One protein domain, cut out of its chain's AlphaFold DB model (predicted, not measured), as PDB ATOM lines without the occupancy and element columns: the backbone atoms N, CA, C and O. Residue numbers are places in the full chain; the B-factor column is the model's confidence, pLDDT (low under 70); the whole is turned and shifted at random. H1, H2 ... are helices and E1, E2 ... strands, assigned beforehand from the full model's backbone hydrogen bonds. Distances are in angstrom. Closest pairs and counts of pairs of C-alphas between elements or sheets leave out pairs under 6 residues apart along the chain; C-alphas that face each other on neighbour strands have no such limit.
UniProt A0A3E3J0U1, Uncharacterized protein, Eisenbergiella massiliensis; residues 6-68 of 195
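AT A GLANCE: This is residues 6 to 68 of the 195 residues of an uncharacterized protein of Eisenbergiella massiliensis (UniProt A0A3E3J0U1). One long helix, H1, has a looped first part, residues 6 to 30 with the short strand E1, over its first half, while H2 leads away beyond its far end. The printed part has 63 residues, in the order E1, H1, H2, and is mostly helix. It is only just loose, close to extended, with a radius of gyration of the C-alphas of 16.0 A and spans of 48 by 28 by 16 A.

IN THESE COORDINATES: H1, residues 31 to 49, is 26.3 A long and begins at C-alpha 31 (27.573, -15.166, -15.572). H2, residues 54 to 67, is 19.7 A long and ends at C-alpha 67 (-2.249, 14.207, 1.851). E1 is residues 13 to 15.

HOW THE PARTS SIT: The closest C-alphas of H1 and E1, those of Leu 37 and Leu 15, are 7.9 A apart. E1 pairs with no named strand; residues 6 to 7 pair antiparallel with its residues 13 to 14. H2 is apart from H1 and E1. In H1 and H2 every O i to N i+4 pair is within hydrogen-bond range.

THE WHOLE: The C-alphas farthest apart, of Gly 26 and Cys 67, are 49.5 A apart. E1 to H1 is a long link. Residues 58 to 68 are under pLDDT 70.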
ATOM      1  N   GLU A   6      15.051 -11.054  -0.870       83.94
ATOM      2  CA  GLU A   6      14.293 -12.166  -0.302       83.94
ATOM      3  C   GLU A   6      14.904 -12.614   1.029       83.94
ATOM      4  O   GLU A   6      16.104 -12.465   1.268       83.94
ATOM      5  N   HIS A   7      14.049 -13.132   1.910       81.44
ATOM      6  CA  HIS A   7      14.445 -13.664   3.207       81.44
ATOM      7  C   HIS A   7      14.416 -15.192   3.141       81.44
ATOM      8  O   HIS A   7      13.390 -15.775   2.792       81.44
ATOM      9  N   ASP A   8      15.519 -15.847   3.498       73.94
ATOM     10  CA  ASP A   8      15.685 -17.300   3.334       73.94
ATOM     11  C   ASP A   8      15.052 -18.145   4.459       73.94
ATOM     12  O   ASP A   8      15.216 -19.364   4.506       73.94
ATOM     13  N   GLY A   9      14.345 -17.502   5.392       73.31
ATOM     14  CA  GLY A   9      13.725 -18.147   6.554       73.31
ATOM     15  C   GLY A   9      14.716 -18.536   7.659       73.31
ATOM     16  O   GLY A   9      14.288 -18.924   8.740       73.31
ATOM     17  N   GLN A  10      16.023 -18.382   7.425       74.75
ATOM     18  CA  GLN A  10      17.105 -18.678   8.370       74.75
ATOM     19  C   GLN A  10      17.756 -17.402   8.930       74.75
ATOM     20  O   GLN A  10      18.790 -17.474   9.594       74.75
ATOM     21  N   GLY A  11      17.153 -16.237   8.674       77.31
ATOM     22  CA  GLY A  11      17.638 -14.936   9.132       77.31
ATOM     23  C   GLY A  11      18.602 -14.253   8.164       77.31
ATOM     24  O   GLY A  11      19.118 -13.188   8.499       77.31
ATOM     25  N   ASN A  12      18.860 -14.828   6.981       81.00
ATOM     26  CA  ASN A  12      19.709 -14.187   5.983       81.00
ATOM     27  C   ASN A  12      18.864 -13.492   4.914       81.00
ATOM     28  O   ASN A  12      17.821 -13.982   4.472       81.00
ATOM     29  N   TRP A  13      19.378 -12.353   4.466       80.56
ATOM     30  CA  TRP A  13      18.841 -11.608   3.340       80.56
ATOM     31  C   TRP A  13      19.679 -11.889   2.101       80.56
ATOM     32  O   TRP A  13      20.907 -11.824   2.147       80.56
ATOM     33  N   ALA A  14      19.010 -12.189   0.994       84.25
ATOM     34  CA  ALA A  14      19.645 -12.451  -0.285       84.25
ATOM     35  C   ALA A  14      19.012 -11.611  -1.394       84.25
ATOM     36  O   ALA A  14      17.900 -11.092  -1.254       84.25
ATOM     37  N   LEU A  15      19.732 -11.473  -2.505       86.88
ATOM     38  CA  LEU A  15      19.175 -10.917  -3.728       86.88
ATOM     39  C   LEU A  15      18.291 -11.985  -4.375       86.88
ATOM     40  O   LEU A  15      18.721 -13.124  -4.535       86.88
ATOM     41  N   LYS A  16      17.064 -11.627  -4.745       84.31
ATOM     42  CA  LYS A  16      16.098 -12.549  -5.339       84.31
ATOM     43  C   LYS A  16      16.696 -13.217  -6.576       84.31
ATOM     44  O   LYS A  16      17.120 -12.537  -7.507       84.31
ATOM     45  N   GLY A  17      16.727 -14.549  -6.576       83.19
ATOM     46  CA  GLY A  17      17.353 -15.340  -7.640       83.19
ATOM     47  C   GLY A  17      18.843 -15.645  -7.434       83.19
ATOM     48  O   GLY A  17      19.411 -16.392  -8.228       83.19
ATOM     49  N   VAL A  18      19.468 -15.150  -6.360       84.88
ATOM     50  CA  VAL A  18      20.828 -15.527  -5.952       84.88
ATOM     51  C   VAL A  18      20.802 -16.052  -4.514       84.88
ATOM     52  O   VAL A  18      20.676 -15.267  -3.575       84.88
ATOM     53  N   PRO A  19      20.972 -17.367  -4.298       81.38
ATOM     54  CA  PRO A  19      21.006 -17.928  -2.954       81.38
ATOM     55  C   PRO A  19      22.103 -17.286  -2.093       81.38
ATOM     56  O   PRO A  19      23.249 -17.173  -2.525       81.38
ATOM     57  N   TRP A  20      21.798 -16.967  -0.830       80.38
ATOM     58  CA  TRP A  20      22.759 -16.371   0.117       80.38
ATOM     59  C   TRP A  20      24.105 -17.115   0.181       80.38
ATOM     60  O   TRP A  20      25.170 -16.507   0.266       80.38
ATOM     61  N   LYS A  21      24.074 -18.451   0.104       79.56
ATOM     62  CA  LYS A  21      25.265 -19.323   0.097       79.56
ATOM     63  C   LYS A  21      26.249 -19.026  -1.042       79.56
ATOM     64  O   LYS A  21      27.435 -19.315  -0.885       79.56
ATOM     65  N   ASP A  22      25.763 -18.480  -2.152       82.44
ATOM     66  CA  ASP A  22      26.540 -18.193  -3.357       82.44
ATOM     67  C   ASP A  22      27.077 -16.750  -3.365       82.44
ATOM     68  O   ASP A  22      27.959 -16.432  -4.154       82.44
ATOM     69  N   LEU A  23      26.642 -15.914  -2.412       79.06
ATOM     70  CA  LEU A  23      27.156 -14.559  -2.159       79.06
ATOM     71  C   LEU A  23      28.273 -14.518  -1.098       79.06
ATOM     72  O   LEU A  23      28.759 -13.448  -0.734       79.06
ATOM     73  N   ARG A  24      28.681 -15.673  -0.559       81.62
ATOM     74  CA  ARG A  24      29.701 -15.759   0.498       81.62
ATOM     75  C   ARG A  24      31.119 -15.694  -0.065       81.62
ATOM     76  O   ARG A  24      31.387 -16.118  -1.187       81.62
ATOM     77  N   ALA A  25      32.050 -15.234   0.769       79.75
ATOM     78  CA  ALA A  25      33.471 -15.212   0.442       79.75
ATOM     79  C   ALA A  25      33.966 -16.592  -0.037       79.75
ATOM     80  O   ALA A  25      33.648 -17.622   0.559       79.75
ATOM     81  N   GLY A  26      34.748 -16.600  -1.120       83.19
ATOM     82  CA  GLY A  26      35.268 -17.820  -1.746       83.19
ATOM     83  C   GLY A  26      34.370 -18.429  -2.829       83.19
ATOM     84  O   GLY A  26      34.737 -19.452  -3.404       83.19
ATOM     85  N   LYS A  27      33.216 -17.821  -3.133       86.00
ATOM     86  CA  LYS A  27      32.372 -18.199  -4.272       86.00
ATOM     87  C   LYS A  27      32.729 -17.399  -5.519       86.00
ATOM     88  O   LYS A  27      32.955 -16.193  -5.452       86.00
ATOM     89  N   THR A  28      32.770 -18.084  -6.657       88.50
ATOM     90  CA  THR A  28      32.946 -17.450  -7.966       88.50
ATOM     91  C   THR A  28      31.607 -16.904  -8.438       88.50
ATOM     92  O   THR A  28      30.627 -17.646  -8.494       88.50
ATOM     93  N   ILE A  29      31.579 -15.626  -8.807       87.12
ATOM     94  CA  ILE A  29      30.426 -15.019  -9.472       87.12
ATOM     95  C   ILE A  29      30.337 -15.626 -10.875       87.12
ATOM     96  O   ILE A  29      31.241 -15.449 -11.689       87.12
ATOM     97  N   THR A  30      29.281 -16.393 -11.130       89.69
ATOM     98  CA  THR A  30      28.980 -16.952 -12.454       89.69
ATOM     99  C   THR A  30      28.265 -15.913 -13.318       89.69
ATOM    100  O   THR A  30      27.686 -14.971 -12.780       89.69
ATOM    101  N   GLU A  31      28.257 -16.087 -14.643       86.88
ATOM    102  CA  GLU A  31      27.573 -15.166 -15.572       86.88
ATOM    103  C   GLU A  31      26.096 -14.901 -15.195       86.88
ATOM    104  O   GLU A  31      25.724 -13.733 -15.102       86.88
ATOM    105  N   PRO A  32      25.267 -15.907 -14.832       87.31
ATOM    106  CA  PRO A  32      23.890 -15.643 -14.401       87.31
ATOM    107  C   PRO A  32      23.802 -14.815 -13.112       87.31
ATOM    108  O   PRO A  32      22.926 -13.969 -12.963       87.31
ATOM    109  N   ILE A  33      24.719 -15.037 -12.164       87.81
ATOM    110  CA  ILE A  33      24.768 -14.255 -10.921       87.81
ATOM    111  C   ILE A  33      25.217 -12.824 -11.232       87.81
ATOM    112  O   ILE A  33      24.678 -11.879 -10.662       87.81
ATOM    113  N   GLN A  34      26.167 -12.652 -12.153       87.06
ATOM    114  CA  GLN A  34      26.637 -11.346 -12.600       87.06
ATOM    115  C   GLN A  34      25.507 -10.515 -13.215       87.06
ATOM    116  O   GLN A  34      25.395  -9.339 -12.883       87.06
ATOM    117  N   GLU A  35      24.659 -11.100 -14.063       88.62
ATOM    118  CA  GLU A  35      23.510 -10.401 -14.657       88.62
ATOM    119  C   GLU A  35      22.517  -9.922 -13.593       88.62
ATOM    120  O   GLU A  35      22.094  -8.765 -13.607       88.62
ATOM    121  N   ILE A  36      22.190 -10.784 -12.624       87.50
ATOM    122  CA  ILE A  36      21.259 -10.441 -11.541       87.50
ATOM    123  C   ILE A  36      21.860  -9.354 -10.635       87.50
ATOM    124  O   ILE A  36      21.175  -8.391 -10.285       87.50
ATOM    125  N   LEU A  37      23.151  -9.462 -10.298       88.75
ATOM    126  CA  LEU A  37      23.877  -8.443  -9.534       88.75
ATOM    127  C   LEU A  37      23.921  -7.107 -10.279       88.75
ATOM    128  O   LEU A  37      23.672  -6.062  -9.680       88.75
ATOM    129  N   TYR A  38      24.199  -7.133 -11.580       86.75
ATOM    130  CA  TYR A  38      24.228  -5.932 -12.403       86.75
ATOM    131  C   TYR A  38      22.846  -5.277 -12.487       86.75
ATOM    132  O   TYR A  38      22.735  -4.067 -12.315       86.75
ATOM    133  N   GLY A  39      21.779  -6.062 -12.654       89.50
ATOM    134  CA  GLY A  39      20.407  -5.553 -12.626       89.50
ATOM    135  C   GLY A  39      20.023  -4.925 -11.280       89.50
ATOM    136  O   GLY A  39      19.321  -3.915 -11.248       89.50
ATOM    137  N   ALA A  40      20.511  -5.477 -10.165       89.00
ATOM    138  CA  ALA A  40      20.313  -4.891  -8.840       89.00
ATOM    139  C   ALA A  40      21.077  -3.570  -8.667       89.00
ATOM    140  O   ALA A  40      20.509  -2.601  -8.168       89.00
ATOM    141  N   LEU A  41      22.330  -3.515  -9.126       89.19
ATOM    142  CA  LEU A  41      23.133  -2.291  -9.129       89.19
ATOM    143  C   LEU A  41      22.519  -1.208 -10.016       89.19
ATOM    144  O   LEU A  41      22.519  -0.044  -9.638       89.19
ATOM    145  N   TRP A  42      21.961  -1.580 -11.168       87.62
ATOM    146  CA  TRP A  42      21.313  -0.635 -12.070       87.62
ATOM    147  C   TRP A  42      20.093   0.026 -11.421       87.62
ATOM    148  O   TRP A  42      19.970   1.243 -11.460       87.62
ATOM    149  N   LYS A  43      19.257  -0.748 -10.723       84.81
ATOM    150  CA  LYS A  43      18.117  -0.204  -9.969       84.81
ATOM    151  C   LYS A  43      18.537   0.637  -8.767       84.81
ATOM    152  O   LYS A  43      17.871   1.614  -8.444       84.81
ATOM    153  N   LEU A  44      19.626   0.260  -8.093       86.38
ATOM    154  CA  LEU A  44      20.192   1.081  -7.023       86.38
ATOM    155  C   LEU A  44      20.697   2.417  -7.577       86.38
ATOM    156  O   LEU A  44      20.411   3.453  -6.995       86.38
ATOM    157  N   LYS A  45      21.360   2.400  -8.736       86.25
ATOM    158  CA  LYS A  45      21.766   3.613  -9.442       86.25
ATOM    159  C   LYS A  45      20.556   4.473  -9.817       86.25
ATOM    160  O   LYS A  45      20.601   5.672  -9.601       86.25
ATOM    161  N   GLU A  46      19.479   3.888 -10.350       83.56
ATOM    162  CA  GLU A  46      18.244   4.640 -10.628       83.56
ATOM    163  C   GLU A  46      17.698   5.309  -9.362       83.56
ATOM    164  O   GLU A  46      17.291   6.463  -9.410       83.56
ATOM    165  N   TYR A  47      17.725   4.612  -8.224       79.50
ATOM    166  CA  TYR A  47      17.332   5.180  -6.938       79.50
ATOM    167  C   TYR A  47      18.245   6.344  -6.510       79.50
ATOM    168  O   TYR A  47      17.759   7.394  -6.096       79.50
ATOM    169  N   GLU A  48      19.562   6.182  -6.635       83.88
ATOM    170  CA  GLU A  48      20.547   7.224  -6.319       83.88
ATOM    171  C   GLU A  48      20.424   8.442  -7.249       83.88
ATOM    172  O   GLU A  48      20.567   9.574  -6.790       83.88
ATOM    173  N   ASP A  49      20.102   8.231  -8.530       82.81
ATOM    174  CA  ASP A  49      19.897   9.288  -9.530       82.81
ATOM    175  C   ASP A  49      18.673  10.165  -9.208       82.81
ATOM    176  O   ASP A  49      18.647  11.340  -9.575       82.81
ATOM    177  N   ILE A  50      17.673   9.626  -8.497       81.25
ATOM    178  CA  ILE A  50      16.534  10.408  -7.985       81.25
ATOM    179  C   ILE A  50      17.004  11.409  -6.908       81.25
ATOM    180  O   ILE A  50      16.346  12.422  -6.676       81.25
ATOM    181  N   GLY A  51      18.165  11.173  -6.285       80.06
ATOM    182  CA  GLY A  51      18.803  12.108  -5.356       80.06
ATOM    183  C   GLY A  51      18.142  12.185  -3.980       80.06
ATOM    184  O   GLY A  51      18.389  13.141  -3.249       80.06
ATOM    185  N   LEU A  52      17.312  11.198  -3.628       79.31
ATOM    186  CA  LEU A  52      16.582  11.143  -2.363       79.31
ATOM    187  C   LEU A  52      17.183  10.095  -1.423       79.31
ATOM    188  O   LEU A  52      17.403   8.937  -1.794       79.31
ATOM    189  N   SER A  53      17.408  10.474  -0.169       78.25
ATOM    190  CA  SER A  53      17.781   9.523   0.880       78.25
ATOM    191  C   SER A  53      16.616   8.585   1.231       78.25
ATOM    192  O   SER A  53      15.456   8.939   1.008       78.25
ATOM    193  N   PRO A  54      16.884   7.387   1.788       75.06
ATOM    194  CA  PRO A  54      15.826   6.475   2.215       75.06
ATOM    195  C   PRO A  54      14.803   7.166   3.116       75.06
ATOM    196  O   PRO A  54      13.612   7.107   2.828       75.06
ATOM    197  N   GLU A  55      15.250   7.905   4.128       74.00
ATOM    198  CA  GLU A  55      14.398   8.723   4.992       74.00
ATOM    199  C   GLU A  55      13.548   9.742   4.220       74.00
ATOM    200  O   GLU A  55      12.354   9.831   4.490       74.00
ATOM    201  N   GLU A  56      14.101  10.458   3.238       73.00
ATOM    202  CA  GLU A  56      13.330  11.389   2.397       73.00
ATOM    203  C   GLU A  56      12.319  10.657   1.510       73.00
ATOM    204  O   GLU A  56      11.210  11.141   1.315       73.00
ATOM    205  N   THR A  57      12.636   9.456   1.019       70.44
ATOM    206  CA  THR A  57      11.654   8.641   0.285       70.44
ATOM    207  C   THR A  57      10.549   8.094   1.185       70.44
ATOM    208  O   THR A  57       9.404   7.998   0.744       70.44
ATOM    209  N   TYR A  58      10.850   7.783   2.451       66.94
ATOM    210  CA  TYR A  58       9.832   7.456   3.450       66.94
ATOM    211  C   TYR A  58       9.006   8.682   3.823       66.94
ATOM    212  O   TYR A  58       7.809   8.545   4.016       66.94
ATOM    213  N   GLN A  59       9.603   9.872   3.889       67.06
ATOM    214  CA  GLN A  59       8.876  11.113   4.142       67.06
ATOM    215  C   GLN A  59       7.994  11.497   2.964       67.06
ATOM    216  O   GLN A  59       6.841  11.795   3.196       67.06
ATOM    217  N   LEU A  60       8.449  11.383   1.716       66.75
ATOM    218  CA  LEU A  60       7.610  11.610   0.535       66.75
ATOM    219  C   LEU A  60       6.495  10.576   0.411       66.75
ATOM    220  O   LEU A  60       5.382  10.925   0.030       66.75
ATOM    221  N   ARG A  61       6.759   9.317   0.780       59.91
ATOM    222  CA  ARG A  61       5.706   8.312   0.958       59.91
ATOM    223  C   ARG A  61       4.732   8.753   2.050       59.91
ATOM    224  O   ARG A  61       3.542   8.762   1.791       59.91
ATOM    225  N   ASN A  62       5.223   9.169   3.215       50.97
ATOM    226  CA  ASN A  62       4.401   9.598   4.346       50.97
ATOM    227  C   ASN A  62       3.692  10.940   4.103       50.97
ATOM    228  O   ASN A  62       2.700  11.216   4.754       50.97
ATOM    229  N   GLU A  63       4.194  11.796   3.212       48.19
ATOM    230  CA  GLU A  63       3.631  13.091   2.822       48.19
ATOM    231  C   GLU A  63       2.621  12.912   1.690       48.19
ATOM    232  O   GLU A  63       1.580  13.563   1.713       48.19
ATOM    233  N   GLN A  64       2.840  11.960   0.775       48.19
ATOM    234  CA  GLN A  64       1.759  11.407  -0.041       48.19
ATOM    235  C   GLN A  64       0.689  10.779   0.871       48.19
ATOM    236  O   GLN A  64      -0.469  11.149   0.761       48.19
ATOM    237  N   GLU A  65       1.054   9.972   1.868       44.34
ATOM    238  CA  GLU A  65       0.137   9.422   2.887       44.34
ATOM    239  C   GLU A  65      -0.377  10.483   3.898       44.34
ATOM    240  O   GLU A  65      -1.319  10.227   4.629       44.34
ATOM    241  N   SER A  66       0.173  11.702   3.955       41.41
ATOM    242  CA  SER A  66      -0.328  12.794   4.817       41.41
ATOM    243  C   SER A  66      -1.269  13.720   4.053       41.41
ATOM    244  O   SER A  66      -2.095  14.392   4.672       41.41
ATOM    245  N   CYS A  67      -1.172  13.746   2.722       42.25
ATOM    246  CA  CYS A  67      -2.249  14.207   1.851       42.25
ATOM    247  C   CYS A  67      -3.386  13.162   1.759       42.25
ATOM    248  O   CYS A  67      -4.506  13.533   1.418       42.25
ATOM    249  N   TYR A  68      -3.111  11.899   2.120       42.66
ATOM    250  CA  TYR A  68      -4.034  10.754   2.186       42.66
ATOM    251  C   TYR A  68      -4.029  10.107   3.585       42.66
ATOM    252  O   TYR A  68      -3.647   8.954   3.759       42.66
TER     253      TYR A  68